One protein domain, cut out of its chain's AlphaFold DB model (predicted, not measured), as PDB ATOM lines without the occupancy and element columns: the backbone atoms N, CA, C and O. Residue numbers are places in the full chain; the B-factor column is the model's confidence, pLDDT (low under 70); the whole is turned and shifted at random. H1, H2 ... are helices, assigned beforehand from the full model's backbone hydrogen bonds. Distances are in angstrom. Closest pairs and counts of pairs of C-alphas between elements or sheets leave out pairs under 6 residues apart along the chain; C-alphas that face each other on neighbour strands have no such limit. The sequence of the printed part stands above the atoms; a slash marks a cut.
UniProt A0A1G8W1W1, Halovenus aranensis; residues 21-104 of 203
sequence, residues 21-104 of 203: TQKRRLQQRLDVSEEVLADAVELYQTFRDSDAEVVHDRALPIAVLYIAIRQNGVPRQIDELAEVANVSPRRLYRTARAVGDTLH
ATOM      1  N   THR A  21     382.077 257.426 201.912       54.16
ATOM      2  CA  THR A  21     382.123 258.734 201.240       54.16
ATOM      3  C   THR A  21     382.989 259.744 201.996       54.16
ATOM      4  O   THR A  21     383.719 260.523 201.385       54.16
ATOM      5  N   GLN A  22     382.932 259.738 203.329       53.44
ATOM      6  CA  GLN A  22     383.777 260.562 204.191       53.44
ATOM      7  C   GLN A  22     385.236 260.096 204.124       53.44
ATOM      8  O   GLN A  22     386.118 260.937 203.966       53.44
ATOM      9  N   LYS A  23     385.482 258.776 204.127       58.12
ATOM     10  CA  LYS A  23     386.817 258.184 203.930       58.12
ATOM     11  C   LYS A  23     387.444 258.642 202.605       58.12
ATOM     12  O   LYS A  23     388.524 259.227 202.615       58.12
ATOM     13  N   ARG A  24     386.728 258.502 201.480       56.38
ATOM     14  CA  ARG A  24     387.212 258.946 200.155       56.38
ATOM     15  C   ARG A  24     387.451 260.453 200.063       56.38
ATOM     16  O   ARG A  24     388.425 260.881 199.454       56.38
ATOM     17  N   ARG A  25     386.593 261.273 200.679       56.41
ATOM     18  CA  ARG A  25     386.792 262.734 200.711       56.41
ATOM     19  C   ARG A  25     388.042 263.127 201.494       56.41
ATOM     20  O   ARG A  25     388.715 264.070 201.094       56.41
ATOM     21  N   LEU A  26     388.348 262.428 202.588       61.31
ATOM     22  CA  LEU A  26     389.572 262.660 203.356       61.31
ATOM     23  C   LEU A  26     390.813 262.230 202.567       61.31
ATOM     24  O   LEU A  26     391.758 263.008 202.510       61.31
ATOM     25  N   GLN A  27     390.777 261.084 201.875       60.19
ATOM     26  CA  GLN A  27     391.855 260.658 200.964       60.19
ATOM     27  C   GLN A  27     392.151 261.703 199.900       60.19
ATOM     28  O   GLN A  27     393.291 262.103 199.736       60.19
ATOM     29  N   GLN A  28     391.125 262.185 199.202       59.22
ATOM     30  CA  GLN A  28     391.314 263.132 198.103       59.22
ATOM     31  C   GLN A  28     391.783 264.509 198.573       59.22
ATOM     32  O   GLN A  28     392.494 265.195 197.849       59.22
ATOM     33  N   ARG A  29     391.371 264.940 199.771       64.31
ATOM     34  CA  ARG A  29     391.739 266.258 200.307       64.31
ATOM     35  C   ARG A  29     393.088 266.273 201.007       64.31
ATOM     36  O   ARG A  29     393.697 267.332 201.083       64.31
ATOM     37  N   LEU A  30     393.498 265.144 201.577       70.00
ATOM     38  CA  LEU A  30     394.706 265.041 202.392       70.00
ATOM     39  C   LEU A  30     395.782 264.182 201.742       70.00
ATOM     40  O   LEU A  30     396.872 264.108 202.297       70.00
ATOM     41  N   ASP A  31     395.491 263.552 200.604       72.69
ATOM     42  CA  ASP A  31     396.410 262.698 199.853       72.69
ATOM     43  C   ASP A  31     397.108 261.688 200.787       72.69
ATOM     44  O   ASP A  31     398.322 261.671 200.964       72.69
ATOM     45  N   VAL A  32     396.285 260.939 201.529       80.75
ATOM     46  CA  VAL A  32     396.715 259.902 202.481       80.75
ATOM     47  C   VAL A  32     396.405 258.520 201.916       80.75
ATOM     48  O   VAL A  32     395.337 258.314 201.326       80.75
ATOM     49  N   SER A  33     397.324 257.570 202.105       87.44
ATOM     50  CA  SER A  33     397.170 256.195 201.618       87.44
ATOM     51  C   SER A  33     396.017 255.460 202.319       87.44
ATOM     52  O   SER A  33     395.528 255.867 203.377       87.44
ATOM     53  N   GLU A  34     395.552 254.359 201.719       86.62
ATOM     54  CA  GLU A  34     394.562 253.483 202.361       86.62
ATOM     55  C   GLU A  34     395.073 252.875 203.669       86.62
ATOM     56  O   GLU A  34     394.281 252.718 204.596       86.62
ATOM     57  N   GLU A  35     396.374 252.600 203.745       91.19
ATOM     58  CA  GLU A  35     397.067 252.077 204.925       91.19
ATOM     59  C   GLU A  35     396.975 253.053 206.103       91.19
ATOM     60  O   GLU A  35     396.402 252.713 207.132       91.19
ATOM     61  N   VAL A  36     397.356 254.320 205.904       93.12
ATOM     62  CA  VAL A  36     397.265 255.364 206.946       93.12
ATOM     63  C   VAL A  36     395.834 255.524 207.470       93.12
ATOM     64  O   VAL A  36     395.609 255.833 208.640       93.12
ATOM     65  N   LEU A  37     394.833 255.336 206.607       90.75
ATOM     66  CA  LEU A  37     393.434 255.387 207.023       90.75
ATOM     67  C   LEU A  37     392.973 254.138 207.758       90.75
ATOM     68  O   LEU A  37     392.100 254.261 208.616       90.75
ATOM     69  N   ALA A  38     393.488 252.964 207.402       91.00
ATOM     70  CA  ALA A  38     393.224 251.741 208.142       91.00
ATOM     71  C   ALA A  38     393.760 251.877 209.572       91.00
ATOM     72  O   ALA A  38     392.982 251.718 210.511       91.00
ATOM     73  N   ASP A  39     395.003 252.339 209.724       94.19
ATOM     74  CA  ASP A  39     395.617 252.610 211.027       94.19
ATOM     75  C   ASP A  39     394.802 253.626 211.835       94.19
ATOM     76  O   ASP A  39     394.520 253.431 213.014       94.19
ATOM     77  N   ALA A  40     394.350 254.714 211.202       93.88
ATOM     78  CA  ALA A  40     393.520 255.714 211.872       93.88
ATOM     79  C   ALA A  40     392.187 255.139 212.384       93.88
ATOM     80  O   ALA A  40     391.699 255.555 213.438       93.88
ATOM     81  N   VAL A  41     391.582 254.206 211.639       92.50
ATOM     82  CA  VAL A  41     390.349 253.516 212.044       92.50
ATOM     83  C   VAL A  41     390.621 252.553 213.196       92.50
ATOM     84  O   VAL A  41     389.849 252.544 214.152       92.50
ATOM     85  N   GLU A  42     391.718 251.801 213.151       93.69
ATOM     86  CA  GLU A  42     392.123 250.904 214.238       93.69
ATOM     87  C   GLU A  42     392.407 251.684 215.531       93.69
ATOM     88  O   GLU A  42     391.885 251.348 216.597       93.69
ATOM     89  N   LEU A  43     393.143 252.799 215.436       92.69
ATOM     90  CA  LEU A  43     393.376 253.720 216.552       92.69
ATOM     91  C   LEU A  43     392.068 254.253 217.138       92.69
ATOM     92  O   LEU A  43     391.918 254.340 218.356       92.69
ATOM     93  N   TYR A  44     391.118 254.620 216.276       91.69
ATOM     94  CA  TYR A  44     389.810 255.106 216.703       91.69
ATOM     95  C   TYR A  44     389.029 254.043 217.475       91.69
ATOM     96  O   TYR A  44     388.475 254.352 218.529       91.69
ATOM     97  N   GLN A  45     388.990 252.810 216.970       91.38
ATOM     98  CA  GLN A  45     388.305 251.690 217.619       91.38
ATOM     99  C   GLN A  45     388.946 251.374 218.972       91.38
ATOM    100  O   GLN A  45     388.262 251.397 219.989       91.38
ATOM    101  N   THR A  46     390.273 251.247 219.005       91.94
ATOM    102  CA  THR A  46     391.032 250.988 220.238       91.94
ATOM    103  C   THR A  46     390.799 252.076 221.290       91.94
ATOM    104  O   THR A  46     390.628 251.782 222.470       91.94
ATOM    105  N   PHE A  47     390.745 253.348 220.880       90.44
ATOM    106  CA  PHE A  47     390.429 254.451 221.790       90.44
ATOM    107  C   PHE A  47     388.992 254.380 222.314       90.44
ATOM    108  O   PHE A  47     388.761 254.634 223.494       90.44
ATOM    109  N   ARG A  48     388.020 254.032 221.465       87.56
ATOM    110  CA  ARG A  48     386.614 253.898 221.876       87.56
ATOM    111  C   ARG A  48     386.368 252.748 222.840       87.56
ATOM    112  O   ARG A  48     385.484 252.878 223.679       87.56
ATOM    113  N   ASP A  49     387.120 251.666 222.694       88.06
ATOM    114  CA  ASP A  49     387.015 250.481 223.542       88.06
ATOM    115  C   ASP A  49     387.796 250.637 224.858       88.06
ATOM    116  O   ASP A  49     387.714 249.781 225.738       88.06
ATOM    117  N   SER A  50     388.552 251.729 225.014       84.88
ATOM    118  CA  SER A  50     389.230 252.056 226.268       84.88
ATOM    119  C   SER A  50     388.255 252.627 227.306       84.88
ATOM    120  O   SER A  50     387.342 253.378 226.967       84.88
ATOM    121  N   ASP A  51     388.502 252.358 228.593       69.00
ATOM    122  CA  ASP A  51     387.741 252.917 229.730       69.00
ATOM    123  C   ASP A  51     387.963 254.433 229.945       69.00
ATOM    124  O   ASP A  51     387.655 254.987 231.004       69.00
ATOM    125  N   ALA A  52     388.559 255.127 228.974       71.31
ATOM    126  CA  ALA A  52     388.835 256.547 229.079       71.31
ATOM    127  C   ALA A  52     387.546 257.370 229.064       71.31
ATOM    128  O   ALA A  52     386.578 257.056 228.369       71.31
ATOM    129  N   GLU A  53     387.558 258.480 229.806       67.31
ATOM    130  CA  GLU A  53     386.475 259.455 229.757       67.31
ATOM    131  C   GLU A  53     386.269 259.890 228.301       67.31
ATOM    132  O   GLU A  53     387.186 260.395 227.644       67.31
ATOM    133  N   VAL A  54     385.072 259.619 227.775       60.56
ATOM    134  CA  VAL A  54     384.798 259.741 226.348       60.56
ATOM    135  C   VAL A  54     385.022 261.183 225.912       60.56
ATOM    136  O   VAL A  54     384.245 262.088 226.225       60.56
ATOM    137  N   VAL A  55     386.074 261.401 225.124       63.81
ATOM    138  CA  VAL A  55     386.323 262.688 224.480       63.81
ATOM    139  C   VAL A  55     385.285 262.856 223.367       63.81
ATOM    140  O   VAL A  55     385.518 262.511 222.210       63.81
ATOM    141  N   HIS A  56     384.111 263.394 223.705       67.88
ATOM    142  CA  HIS A  56     383.110 263.833 222.730       67.88
ATOM    143  C   HIS A  56     383.564 265.131 222.050       67.88
ATOM    144  O   HIS A  56     382.977 266.203 222.206       67.88
ATOM    145  N   ASP A  57     384.644 265.036 221.279       80.06
ATOM    146  CA  ASP A  57     385.165 266.130 220.476       80.06
ATOM    147  C   ASP A  57     384.922 265.853 218.990       80.06
ATOM    148  O   ASP A  57     385.285 264.805 218.459       80.06
ATOM    149  N   ARG A  58     384.362 266.838 218.281       83.00
ATOM    150  CA  ARG A  58     384.244 266.816 216.815       83.00
ATOM    151  C   ARG A  58     385.608 266.682 216.127       83.00
ATOM    152  O   ARG A  58     385.664 266.232 214.988       83.00
ATOM    153  N   ALA A  59     386.693 267.049 216.815       89.88
ATOM    154  CA  ALA A  59     388.057 266.867 216.334       89.88
ATOM    155  C   ALA A  59     388.545 265.408 216.385       89.88
ATOM    156  O   ALA A  59     389.532 265.105 215.724       89.88
ATOM    157  N   LEU A  60     387.887 264.510 217.133       91.38
ATOM    158  CA  LEU A  60     388.395 263.163 217.419       91.38
ATOM    159  C   LEU A  60     388.752 262.350 216.156       91.38
ATOM    160  O   LEU A  60     389.875 261.855 216.104       91.38
ATOM    161  N   PRO A  61     387.907 262.259 215.105       90.81
ATOM    162  CA  PRO A  61     388.247 261.485 213.905       90.81
ATOM    163  C   PRO A  61     389.466 262.025 213.143       90.81
ATOM    164  O   PRO A  61     390.225 261.269 212.547       90.81
ATOM    165  N   ILE A  62     389.676 263.342 213.159       93.19
ATOM    166  CA  ILE A  62     390.840 263.956 212.508       93.19
ATOM    167  C   ILE A  62     392.067 263.910 213.427       93.19
ATOM    168  O   ILE A  62     393.194 263.852 212.948       93.19
ATOM    169  N   ALA A  63     391.863 263.879 214.743       93.75
ATOM    170  CA  ALA A  63     392.922 263.712 215.725       93.75
ATOM    171  C   ALA A  63     393.563 262.319 215.636       93.75
ATOM    172  O   ALA A  63     394.785 262.228 215.604       93.75
ATOM    173  N   VAL A  64     392.766 261.251 215.523       94.19
ATOM    174  CA  VAL A  64     393.292 259.887 215.301       94.19
ATOM    175  C   VAL A  64     394.000 259.768 213.953       94.19
ATOM    176  O   VAL A  64     395.091 259.211 213.884       94.19
ATOM    177  N   LEU A  65     393.453 260.393 212.903       94.38
ATOM    178  CA  LEU A  65     394.115 260.466 211.601       94.38
ATOM    179  C   LEU A  65     395.454 261.207 211.689       94.38
ATOM    180  O   LEU A  65     396.432 260.780 211.088       94.38
ATOM    181  N   TYR A  66     395.525 262.294 212.460       94.31
ATOM    182  CA  TYR A  66     396.773 263.014 212.693       94.31
ATOM    183  C   TYR A  66     397.838 262.132 213.359       94.31
ATOM    184  O   TYR A  66     399.004 262.195 212.969       94.31
ATOM    185  N   ILE A  67     397.452 261.300 214.333       95.00
ATOM    186  CA  ILE A  67     398.364 260.348 214.982       95.00
ATOM    187  C   ILE A  67     398.867 259.322 213.961       95.00
ATOM    188  O   ILE A  67     400.079 259.177 213.819       95.00
ATOM    189  N   ALA A  68     397.966 258.696 213.195       95.19
ATOM    190  CA  ALA A  68     398.328 257.718 212.165       95.19
ATOM    191  C   ALA A  68     399.266 258.314 211.100       95.19
ATOM    192  O   ALA A  68     400.289 257.721 210.770       95.19
ATOM    193  N   ILE A  69     398.977 259.528 210.619       93.62
ATOM    194  CA  ILE A  69     399.840 260.282 209.691       93.62
ATOM    195  C   ILE A  69     401.250 260.448 210.267       93.62
ATOM    196  O   ILE A  69     402.235 260.288 209.549       93.62
ATOM    197  N   ARG A  70     401.361 260.788 211.559       93.12
ATOM    198  CA  ARG A  70     402.656 260.975 212.229       93.12
ATOM    199  C   ARG A  70     403.405 259.661 212.417       93.12
ATOM    200  O   ARG A  70     404.612 259.643 212.211       93.12
ATOM    201  N   GLN A  71     402.707 258.585 212.768       93.31
ATOM    202  CA  GLN A  71     403.283 257.244 212.906       93.31
ATOM    203  C   GLN A  71     403.797 256.693 211.572       93.31
ATOM    204  O   GLN A  71     404.850 256.066 211.540       93.31
ATOM    205  N   ASN A  72     403.118 257.021 210.475       92.50
ATOM    206  CA  ASN A  72     403.496 256.623 209.121       92.50
ATOM    207  C   ASN A  72     404.514 257.562 208.449       92.50
ATOM    208  O   ASN A  72     404.820 257.399 207.272       92.50
ATOM    209  N   GLY A  73     405.017 258.585 209.150       90.25
ATOM    210  CA  GLY A  73     406.000 259.507 208.575       90.25
ATOM    211  C   GLY A  73     405.466 260.330 207.395       90.25
ATOM    212  O   GLY A  73     406.236 260.737 206.530       90.25
ATOM    213  N   VAL A  74     404.161 260.604 207.332       89.69
ATOM    214  CA  VAL A  74     403.582 261.383 206.229       89.69
ATOM    215  C   VAL A  74     403.720 262.893 206.514       89.69
ATOM    216  O   VAL A  74     403.253 263.378 207.556       89.69
ATOM    217  N   PRO A  75     404.324 263.690 205.606       87.81
ATOM    218  CA  PRO A  75     404.548 265.124 205.802       87.81
ATOM    219  C   PRO A  75     403.251 265.927 205.627       87.81
ATOM    220  O   PRO A  75     402.941 266.465 204.555       87.81
ATOM    221  N   ARG A  76     402.475 266.025 206.709       88.38
ATOM    222  CA  ARG A  76     401.301 266.905 206.818       88.38
ATOM    223  C   ARG A  76     401.405 267.845 208.003       88.38
ATOM    224  O   ARG A  76     401.851 267.477 209.094       88.38
ATOM    225  N   GLN A  77     400.945 269.065 207.799       86.50
ATOM    226  CA  GLN A  77     400.807 270.049 208.849       86.50
ATOM    227  C   GLN A  77     399.498 269.853 209.588       86.50
ATOM    228  O   GLN A  77     398.465 269.495 209.027       86.50
ATOM    229  N   ILE A  78     399.549 270.131 210.883       90.19
ATOM    230  CA  ILE A  78     398.352 270.102 211.711       90.19
ATOM    231  C   ILE A  78     397.338 271.167 211.276       90.19
ATOM    232  O   ILE A  78     396.142 270.953 211.438       90.19
ATOM    233  N   ASP A  79     397.810 272.269 210.690       88.56
ATOM    234  CA  ASP A  79     396.972 273.352 210.178       88.56
ATOM    235  C   ASP A  79     396.095 272.852 209.007       88.56
ATOM    236  O   ASP A  79     394.881 273.038 209.045       88.56
ATOM    237  N   GLU A  80     396.667 272.077 208.069       86.69
ATOM    238  CA  GLU A  80     395.938 271.439 206.951       86.69
ATOM    239  C   GLU A  80     394.800 270.529 207.454       86.69
ATOM    240  O   GLU A  80     393.686 270.519 206.928       86.69
ATOM    241  N   LEU A  81     395.058 269.766 208.518       90.69
ATOM    242  CA  LEU A  81     394.078 268.853 209.112       90.69
ATOM    243  C   LEU A  81     393.020 269.598 209.933       90.69
ATOM    244  O   LEU A  81     391.844 269.231 209.929       90.69
ATOM    245  N   ALA A  82     393.419 270.657 210.630       90.88
ATOM    246  CA  ALA A  82     392.529 271.477 211.438       90.88
ATOM    247  C   ALA A  82     391.472 272.182 210.574       90.88
ATOM    248  O   ALA A  82     390.303 272.238 210.965       90.88
ATOM    249  N   GLU A  83     391.852 272.630 209.374       88.25
ATOM    250  CA  GLU A  83     390.925 273.167 208.373       88.25
ATOM    251  C   GLU A  83     389.876 272.133 207.945       88.25
ATOM    252  O   GLU A  83     388.684 272.438 207.893       88.25
ATOM    253  N   VAL A  84     390.286 270.883 207.697       87.56
ATOM    254  CA  VAL A  84     389.362 269.787 207.355       87.56
ATOM    255  C   VAL A  84     388.398 269.480 208.504       87.56
ATOM    256  O   VAL A  84     387.212 269.250 208.268       87.56
ATOM    257  N   ALA A  85     388.893 269.509 209.740       87.12
ATOM    258  CA  ALA A  85     388.096 269.310 210.948       87.12
ATOM    259  C   ALA A  85     387.200 270.513 211.309       87.12
ATOM    260  O   ALA A  85     386.335 270.380 212.175       87.12
ATOM    261  N   ASN A  86     387.405 271.678 210.681       89.25
ATOM    262  CA  ASN A  86     386.801 272.954 211.068       89.25
ATOM    263  C   ASN A  86     387.003 273.273 212.568       89.25
ATOM    264  O   ASN A  86     386.074 273.645 213.291       89.25
ATOM    265  N   VAL A  87     388.232 273.081 213.056       91.50
ATOM    266  CA  VAL A  87     388.647 273.403 214.431       91.50
ATOM    267  C   VAL A  87     389.976 274.149 214.423       91.50
ATOM    268  O   VAL A  87     390.670 274.198 213.417       91.50
ATOM    269  N   SER A  88     390.369 274.730 215.559       93.31
ATOM    270  CA  SER A  88     391.700 275.332 215.658       93.31
ATOM    271  C   SER A  88     392.799 274.258 215.732       93.31
ATOM    272  O   SER A  88     392.592 273.227 216.382       93.31
ATOM    273  N   PRO A  89     394.006 274.512 215.187       92.25
ATOM    274  CA  PRO A  89     395.135 273.579 215.279       92.25
ATOM    275  C   PRO A  89     395.481 273.198 216.720       92.25
ATOM    276  O   PRO A  89     395.772 272.045 217.033       92.25
ATOM    277  N   ARG A  90     395.362 274.162 217.645       93.94
ATOM    278  CA  ARG A  90     395.566 273.940 219.082       93.94
ATOM    279  C   ARG A  90     394.546 272.966 219.672       93.94
ATOM    280  O   ARG A  90     394.907 272.190 220.552       93.94
ATOM    281  N   ARG A  91     393.283 273.028 219.236       93.19
ATOM    282  CA  ARG A  91     392.251 272.079 219.670       93.19
ATOM    283  C   ARG A  91     392.552 270.696 219.114       93.19
ATOM    284  O   ARG A  91     392.649 269.771 219.907       93.19
ATOM    285  N   LEU A  92     392.806 270.591 217.808       94.31
ATOM    286  CA  LEU A  92     393.157 269.323 217.166       94.31
ATOM    287  C   LEU A  92     394.350 268.644 217.858       94.31
ATOM    288  O   LEU A  92     394.276 267.464 218.190       94.31
ATOM    289  N   TYR A  93     395.409 269.404 218.157       93.56
ATOM    290  CA  TYR A  93     396.588 268.882 218.851       93.56
ATOM    291  C   TYR A  93     396.272 268.376 220.258       93.56
ATOM    292  O   TYR A  93     396.773 267.333 220.661       93.56
ATOM    293  N   ARG A  94     395.449 269.107 221.019       92.88
ATOM    294  CA  ARG A  94     395.045 268.695 222.372       92.88
ATOM    295  C   ARG A  94     394.255 267.396 222.344       92.88
ATOM    296  O   ARG A  94     394.543 266.519 223.147       92.88
ATOM    297  N   THR A  95     393.305 267.275 221.421       93.31
ATOM    298  CA  THR A  95     392.512 266.055 221.243       93.31
ATOM    299  C   THR A  95     393.414 264.887 220.853       93.31
ATOM    300  O   THR A  95     393.340 263.835 221.473       93.31
ATOM    301  N   ALA A  96     394.327 265.082 219.895       94.19
ATOM    302  CA  ALA A  96     395.274 264.044 219.493       94.19
ATOM    303  C   ALA A  96     396.200 263.632 220.641       94.19
ATOM    304  O   ALA A  96     396.451 262.450 220.843       94.19
ATOM    305  N   ARG A  97     396.684 264.600 221.423       93.00
ATOM    306  CA  ARG A  97     397.529 264.321 222.583       93.00
ATOM    307  C   ARG A  97     396.782 263.519 223.642       93.00
ATOM    308  O   ARG A  97     397.330 262.542 224.120       93.00
ATOM    309  N   ALA A  98     395.541 263.892 223.955       91.38
ATOM    310  CA  ALA A  98     394.713 263.143 224.896       91.38
ATOM    311  C   ALA A  98     394.530 261.687 224.444       91.38
ATOM    312  O   ALA A  98     394.746 260.779 225.235       91.38
ATOM    313  N   VAL A  99     394.225 261.463 223.161       92.56
ATOM    314  CA  VAL A  99     394.116 260.108 222.596       92.56
ATOM    315  C   VAL A  99     395.435 259.341 222.706       92.56
ATOM    316  O   VAL A  99     395.442 258.202 223.161       92.56
ATOM    317  N   GLY A 100     396.552 259.953 222.304       92.75
ATOM    318  CA  GLY A 100     397.865 259.311 222.371       92.75
ATOM    319  C   GLY A 100     398.280 258.957 223.801       92.75
ATOM    320  O   GLY A 100     398.769 257.856 224.046       92.75
ATOM    321  N   ASP A 101     398.020 259.852 224.756       90.88
ATOM    322  CA  ASP A 101     398.292 259.632 226.177       90.88
ATOM    323  C   ASP A 101     397.423 258.486 226.737       90.88
ATOM    324  O   ASP A 101     397.947 257.613 227.431       90.88
ATOM    325  N   THR A 102     396.130 258.437 226.384       90.81
ATOM    326  CA  THR A 102     395.203 257.349 226.752       90.81
ATOM    327  C   THR A 102     395.652 255.993 226.217       90.81
ATOM    328  O   THR A 102     395.605 255.002 226.937       90.81
ATOM    329  N   LEU A 103     396.081 255.940 224.956       91.69
ATOM    330  CA  LEU A 103     396.515 254.697 224.319       91.69
ATOM    331  C   LEU A 103     397.953 254.305 224.682       91.69
ATOM    332  O   LEU A 103     398.423 253.260 224.246       91.69
ATOM    333  N   HIS A 104     398.676 255.147 225.428       89.94
ATOM    334  CA  HIS A 104     400.124 255.031 225.630       89.94
ATOM    335  C   HIS A 104     400.922 254.990 224.314       89.94
ATOM    336  O   HIS A 104     402.029 254.457 224.247       89.94
TER     337      HIS A 104
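This is residues 21 to 104 of the 203 residues of a protein of Halovenus aranensis (UniProt A0A1G8W1W1). H3 makes the core of a compact cluster of helices: H2 crosses it on one side, and H4 and H5 pack on it from the other side, H5 crossing it. H1 is at the margin and touches no helix. The printed part has 84 residues, with five named helices in the order H1 to H5 and no named strand: the class is all helix. The radius of gyration of the C-alphas is 11.8 A, and the rounded outline spans 33 by 25 by 25 A.

H1, residues 21 to 30, is close to but not clearly touching H2, residues 34 to 48; the closest C-alphas, of Gln 27 and Glu 34, are 7.8 A apart. H2 touches H3, residues 60 to 71, at a steep tilt of 55 degrees, opposite ways, closest at the C-alphas of Ala 40 and Leu 65, 4.8 A. H3, the hub, touches three helices. With residues 62 to 66 alone it touches H4, residues 78 to 85, in a hairpin at a shallow tilt of 32 degrees; the closest C-alphas, of Ile 62 and Ala 85, are 6.2 A apart. H5, residues 89 to 102, is about perpendicular to H3 at 75 degrees and touches it, closest at the C-alphas of Ala 63 and Ala 96, 4.5 A. H2 and H4 are apart. Every O i to N i+4 pair is within hydrogen-bond range in H1, H2, H3 and H5, and 3 of 4 are in H4.

H1 begins at C-alpha 21 (382.123, 258.734, 201.240). H2 is 21.1 A long, H3 16.6 A and H5 19.9 A, ending at C-alpha 102 (395.203, 257.349, 226.752).

The two farthest C-alphas, of Gln 28 and Asp 51, are 33.4 A apart. The printed part has no cut. The link from H2 to H3 is long, with 11 residues. The model's pLDDT is under 70 at residues 21 to 29, 51 and 53 to 56.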